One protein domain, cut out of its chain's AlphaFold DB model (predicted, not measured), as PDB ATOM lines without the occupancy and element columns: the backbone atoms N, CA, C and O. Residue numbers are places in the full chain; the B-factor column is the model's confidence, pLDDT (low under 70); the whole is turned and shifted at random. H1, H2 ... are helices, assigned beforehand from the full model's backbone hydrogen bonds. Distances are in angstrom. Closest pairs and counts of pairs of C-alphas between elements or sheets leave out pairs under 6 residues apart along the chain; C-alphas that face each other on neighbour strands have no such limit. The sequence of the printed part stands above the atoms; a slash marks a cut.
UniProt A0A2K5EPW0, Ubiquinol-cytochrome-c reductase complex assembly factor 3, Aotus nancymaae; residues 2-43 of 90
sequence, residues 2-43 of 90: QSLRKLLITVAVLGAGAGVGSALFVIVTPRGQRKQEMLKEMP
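AT A GLANCE: This is residues 2 to 43 of the 90 residues of the protein "Ubiquinol-cytochrome-c reductase complex assembly factor 3" of Aotus nancymaae (UniProt A0A2K5EPW0). One long helix, H1, makes most of a thin rod, and a short helix, H2, continues beyond its far end after a tight link, with no contact between the two. The printed part has 42 residues with two named helices, H1 then H2, and no named strand; the class is all helix. The whole is extended, with a radius of gyration of the C-alphas of 18.2 A and spans of 58 by 16 by 9 A.

IN THESE COORDINATES: H1 is residues 2 to 28, 39.3 A from C-alpha 2 at (12.540, 20.581, -18.550) to C-alpha 28 at (40.977, 24.458, -45.464). H2 is residues 32 to 40, 12.5 A long, and ends with C-alpha 40 at (51.185, 36.613, -57.209).

HOW THE PARTS SIT: H1 and H2 are apart, with no C-alpha of the one within 8 A of the other. A tight link of 3 residues joins them. Residues 2 to 29, of which 2 to 28 belong to H1, stand free, and so do residues 31 to 37, of which 32 to 37 belong to H2. In H1 and H2 every O i to N i+4 pair is within hydrogen-bond range.

THE WHOLE: The two C-alphas farthest apart, those of Gln 2 and Pro 43, are 58.2 A apart. The printed part has no cut. The mean pLDDT of the printed part is 77.0; residues 30 to 34 and residue 43 are under 70.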
ATOM      1  N   GLN A   2      12.418  21.054 -17.155       81.12
ATOM      2  CA  GLN A   2      12.540  20.581 -18.550       81.12
ATOM      3  C   GLN A   2      12.958  21.664 -19.562       81.12
ATOM      4  O   GLN A   2      13.748  21.380 -20.459       81.12
ATOM      5  N   SER A   3      12.468  22.896 -19.416       85.69
ATOM      6  CA  SER A   3      12.762  24.001 -20.341       85.69
ATOM      7  C   SER A   3      14.240  24.400 -20.313       85.69
ATOM      8  O   SER A   3      14.855  24.565 -21.361       85.69
ATOM      9  N   LEU A   4      14.834  24.454 -19.115       88.75
ATOM     10  CA  LEU A   4      16.259  24.731 -18.926       88.75
ATOM     11  C   LEU A   4      17.131  23.618 -19.522       88.75
ATOM     12  O   LEU A   4      18.119  23.895 -20.193       88.75
ATOM     13  N   ARG A   5      16.724  22.354 -19.351       87.06
ATOM     14  CA  ARG A   5      17.420  21.209 -19.952       87.06
ATOM     15  C   ARG A   5      17.395  21.265 -21.481       87.06
ATOM     16  O   ARG A   5      18.423  21.024 -22.102       87.06
ATOM     17  N   LYS A   6      16.253  21.609 -22.087       88.88
ATOM     18  CA  LYS A   6      16.151  21.795 -23.544       88.88
ATOM     19  C   LYS A   6      17.062  22.924 -24.022       88.88
ATOM     20  O   LYS A   6      17.799  22.716 -24.973       88.88
ATOM     21  N   LEU A   7      17.069  24.062 -23.327       92.69
ATOM     22  CA  LEU A   7      17.921  25.203 -23.668       92.69
ATOM     23  C   LEU A   7      19.413  24.834 -23.656       92.69
ATOM     24  O   LEU A   7      20.122  25.125 -24.616       92.69
ATOM     25  N   LEU A   8      19.874  24.135 -22.614       89.81
ATOM     26  CA  LEU A   8      21.268  23.693 -22.499       89.81
ATOM     27  C   LEU A   8      21.669  22.726 -23.621       89.81
ATOM     28  O   LEU A   8      22.762  22.848 -24.168       89.81
ATOM     29  N   ILE A   9      20.781  21.802 -23.996       88.75
ATOM     30  CA  ILE A   9      21.023  20.874 -25.109       88.75
ATOM     31  C   ILE A   9      21.124  21.642 -26.430       88.75
ATOM     32  O   ILE A   9      22.047  21.401 -27.203       88.75
ATOM     33  N   THR A  10      20.229  22.600 -26.680       87.50
ATOM     34  CA  THR A  10      20.264  23.411 -27.906       87.50
ATOM     35  C   THR A  10      21.553  24.225 -28.006       87.50
ATOM     36  O   THR A  10      22.184  24.244 -29.061       87.50
ATOM     37  N   VAL A  11      21.987  24.849 -26.906       85.94
ATOM     38  CA  VAL A  11      23.250  25.604 -26.852       85.94
ATOM     39  C   VAL A  11      24.451  24.685 -27.082       85.94
ATOM     40  O   VAL A  11      25.345  25.043 -27.844       85.94
ATOM     41  N   ALA A  12      24.463  23.489 -26.489       84.62
ATOM     42  CA  ALA A  12      25.543  22.524 -26.680       84.62
ATOM     43  C   ALA A  12      25.629  22.022 -28.131       84.62
ATOM     44  O   ALA A  12      26.722  21.956 -28.690       84.62
ATOM     45  N   VAL A  13      24.491  21.719 -28.764       86.12
ATOM     46  CA  VAL A  13      24.441  21.254 -30.160       86.12
ATOM     47  C   VAL A  13      24.873  22.359 -31.127       86.12
ATOM     48  O   VAL A  13      25.690  22.110 -32.013       86.12
ATOM     49  N   LEU A  14      24.381  23.588 -30.942       81.69
ATOM     50  CA  LEU A  14      24.779  24.731 -31.770       81.69
ATOM     51  C   LEU A  14      26.252  25.102 -31.561       81.69
ATOM     52  O   LEU A  14      26.962  25.348 -32.534       81.69
ATOM     53  N   GLY A  15      26.729  25.089 -30.314       78.44
ATOM     54  CA  GLY A  15      28.129  25.344 -29.978       78.44
ATOM     55  C   GLY A  15      29.073  24.297 -30.569       78.44
ATOM     56  O   GLY A  15      30.095  24.652 -31.154       78.44
ATOM     57  N   ALA A  16      28.704  23.015 -30.495       76.25
ATOM     58  CA  ALA A  16      29.469  21.931 -31.108       76.25
ATOM     59  C   ALA A  16      29.489  22.042 -32.643       76.25
ATOM     60  O   ALA A  16      30.554  21.939 -33.250       76.25
ATOM     61  N   GLY A  17      28.342  22.321 -33.274       70.75
ATOM     62  CA  GLY A  17      28.251  22.505 -34.727       70.75
ATOM     63  C   GLY A  17      29.074  23.696 -35.232       70.75
ATOM     64  O   GLY A  17      29.832  23.565 -36.196       70.75
ATOM     65  N   ALA A  18      28.996  24.835 -34.540       73.88
ATOM     66  CA  ALA A  18      29.782  26.023 -34.865       73.88
ATOM     67  C   ALA A  18      31.294  25.803 -34.660       73.88
ATOM     68  O   ALA A  18      32.104  26.268 -35.469       73.88
ATOM     69  N   GLY A  19      31.685  25.060 -33.618       71.81
ATOM     70  CA  GLY A  19      33.086  24.736 -33.335       71.81
ATOM     71  C   GLY A  19      33.721  23.835 -34.395       71.81
ATOM     72  O   GLY A  19      34.815  24.130 -34.879       71.81
ATOM     73  N   VAL A  20      33.018  22.779 -34.819       76.62
ATOM     74  CA  VAL A  20      33.507  21.847 -35.852       76.62
ATOM     75  C   VAL A  20      33.639  22.544 -37.209       76.62
ATOM     76  O   VAL A  20      34.670  22.410 -37.870       76.62
ATOM     77  N   GLY A  21      32.640  23.342 -37.601       73.75
ATOM     78  CA  GLY A  21      32.694  24.111 -38.848       73.75
ATOM     79  C   GLY A  21      33.861  25.103 -38.878       73.75
ATOM     80  O   GLY A  21      34.580  25.193 -39.872       73.75
ATOM     81  N   SER A  22      34.110  25.789 -37.760       71.06
ATOM     82  CA  SER A  22      35.210  26.753 -37.638       71.06
ATOM     83  C   SER A  22      36.587  26.082 -37.693       71.06
ATOM     84  O   SER A  22      37.492  26.587 -38.356       71.06
ATOM     85  N   ALA A  23      36.752  24.918 -37.055       74.38
ATOM     86  CA  ALA A  23      38.003  24.161 -37.100       74.38
ATOM     87  C   ALA A  23      38.334  23.678 -38.523       74.38
ATOM     88  O   ALA A  23      39.466  23.834 -38.984       74.38
ATOM     89  N   LEU A  24      37.336  23.166 -39.254       75.62
ATOM     90  CA  LEU A  24      37.496  22.776 -40.658       75.62
ATOM     91  C   LEU A  24      37.825  23.978 -41.552       75.62
ATOM     92  O   LEU A  24      38.686  23.874 -42.426       75.62
ATOM     93  N   PHE A  25      37.213  25.138 -41.297       73.00
ATOM     94  CA  PHE A  25      37.505  26.365 -42.035       73.00
ATOM     95  C   PHE A  25      38.962  26.816 -41.861       73.00
ATOM     96  O   PHE A  25      39.600  27.212 -42.835       73.00
ATOM     97  N   VAL A  26      39.537  26.696 -40.660       76.56
ATOM     98  CA  VAL A  26      40.956  27.017 -40.404       76.56
ATOM     99  C   VAL A  26      41.912  26.037 -41.095       76.56
ATOM    100  O   VAL A  26      43.002  26.437 -41.505       76.56
ATOM    101  N   ILE A  27      41.523  24.766 -41.236       73.56
ATOM    102  CA  ILE A  27      42.332  23.743 -41.919       73.56
ATOM    103  C   ILE A  27      42.314  23.951 -43.439       73.56
ATOM    104  O   ILE A  27      43.355  23.835 -44.086       73.56
ATOM    105  N   VAL A  28      41.151  24.280 -44.011       71.88
ATOM    106  CA  VAL A  28      40.977  24.458 -45.464       71.88
ATOM    107  C   VAL A  28      41.427  25.841 -45.940       71.88
ATOM    108  O   VAL A  28      41.871  25.982 -47.080       71.88
ATOM    109  N   THR A  29      41.360  26.874 -45.093       70.88
ATOM    110  CA  THR A  29      41.802  28.219 -45.478       70.88
ATOM    111  C   THR A  29      43.325  28.240 -45.655       70.88
ATOM    112  O   THR A  29      44.055  28.006 -44.689       70.88
ATOM    113  N   PRO A  30      43.841  28.567 -46.858       63.44
ATOM    114  CA  PRO A  30      45.277  28.630 -47.098       63.44
ATOM    115  C   PRO A  30      45.928  29.631 -46.135       63.44
ATOM    116  O   PRO A  30      45.529  30.798 -46.089       63.44
ATOM    117  N   ARG A  31      46.910  29.184 -45.342       67.94
ATOM    118  CA  ARG A  31      47.657  30.059 -44.422       67.94
ATOM    119  C   ARG A  31      48.545  31.031 -45.206       67.94
ATOM    120  O   ARG A  31      48.979  30.724 -46.311       67.94
ATOM    121  N   GLY A  32      48.806  32.197 -44.606       67.81
ATOM    122  CA  GLY A  32      49.285  33.436 -45.237       67.81
ATOM    123  C   GLY A  32      50.335  33.331 -46.352       67.81
ATOM    124  O   GLY A  32      50.214  34.059 -47.329       67.81
ATOM    125  N   GLN A  33      51.305  32.413 -46.274       66.00
ATOM    126  CA  GLN A  33      52.290  32.237 -47.352       66.00
ATOM    127  C   GLN A  33      51.648  31.756 -48.662       66.00
ATOM    128  O   GLN A  33      51.865  32.356 -49.710       66.00
ATOM    129  N   ARG A  34      50.744  30.772 -48.591       69.88
ATOM    130  CA  ARG A  34      50.013  30.263 -49.761       69.88
ATOM    131  C   ARG A  34      49.023  31.294 -50.310       69.88
ATOM    132  O   ARG A  34      48.788  31.335 -51.506       69.88
ATOM    133  N   LYS A  35      48.470  32.167 -49.453       73.25
ATOM    134  CA  LYS A  35      47.642  33.311 -49.890       73.25
ATOM    135  C   LYS A  35      48.463  34.313 -50.697       73.25
ATOM    136  O   LYS A  35      47.997  34.754 -51.734       73.25
ATOM    137  N   GLN A  36      49.657  34.674 -50.230       72.75
ATOM    138  CA  GLN A  36      50.523  35.619 -50.944       72.75
ATOM    139  C   GLN A  36      51.032  35.046 -52.267       72.75
ATOM    140  O   GLN A  36      51.118  35.773 -53.249       72.75
ATOM    141  N   GLU A  37      51.310  33.747 -52.313       76.62
ATOM    142  CA  GLU A  37      51.688  33.051 -53.542       76.62
ATOM    143  C   GLU A  37      50.522  32.992 -54.539       76.62
ATOM    144  O   GLU A  37      50.678  33.394 -55.683       76.62
ATOM    145  N   MET A  38      49.311  32.655 -54.087       73.44
ATOM    146  CA  MET A  38      48.104  32.732 -54.924       73.44
ATOM    147  C   MET A  38      47.786  34.154 -55.397       73.44
ATOM    148  O   MET A  38      47.210  34.325 -56.467       73.44
ATOM    149  N   LEU A  39      48.122  35.174 -54.600       75.38
ATOM    150  CA  LEU A  39      47.978  36.560 -55.028       75.38
ATOM    151  C   LEU A  39      48.940  36.857 -56.176       75.38
ATOM    152  O   LEU A  39      48.487  37.449 -57.142       75.38
ATOM    153  N   LYS A  40      50.203  36.409 -56.123       73.31
ATOM    154  CA  LYS A  40      51.185  36.613 -57.209       73.31
ATOM    155  C   LYS A  40      50.722  36.051 -58.554       73.31
ATOM    156  O   LYS A  40      50.942  36.684 -59.577       73.31
ATOM    157  N   GLU A  41      50.020  34.925 -58.531       73.25
ATOM    158  CA  GLU A  41      49.449  34.284 -59.723       73.25
ATOM    159  C   GLU A  41      48.122  34.922 -60.188       73.25
ATOM    160  O   GLU A  41      47.480  34.420 -61.115       73.25
ATOM    161  N   MET A  42      47.642  35.998 -59.544       78.06
ATOM    162  CA  MET A  42      46.388  36.626 -59.957       78.06
ATOM    163  C   MET A  42      46.505  37.237 -61.359       78.06
ATOM    164  O   MET A  42      47.450  37.983 -61.643       78.06
ATOM    165  N   PRO A  43      45.487  37.033 -62.213       67.75
ATOM    166  CA  PRO A  43      45.403  37.770 -63.461       67.75
ATOM    167  C   PRO A  43      45.356  39.277 -63.154       67.75
ATOM    168  O   PRO A  43      44.750  39.696 -62.166       67.75
TER     169      PRO A  43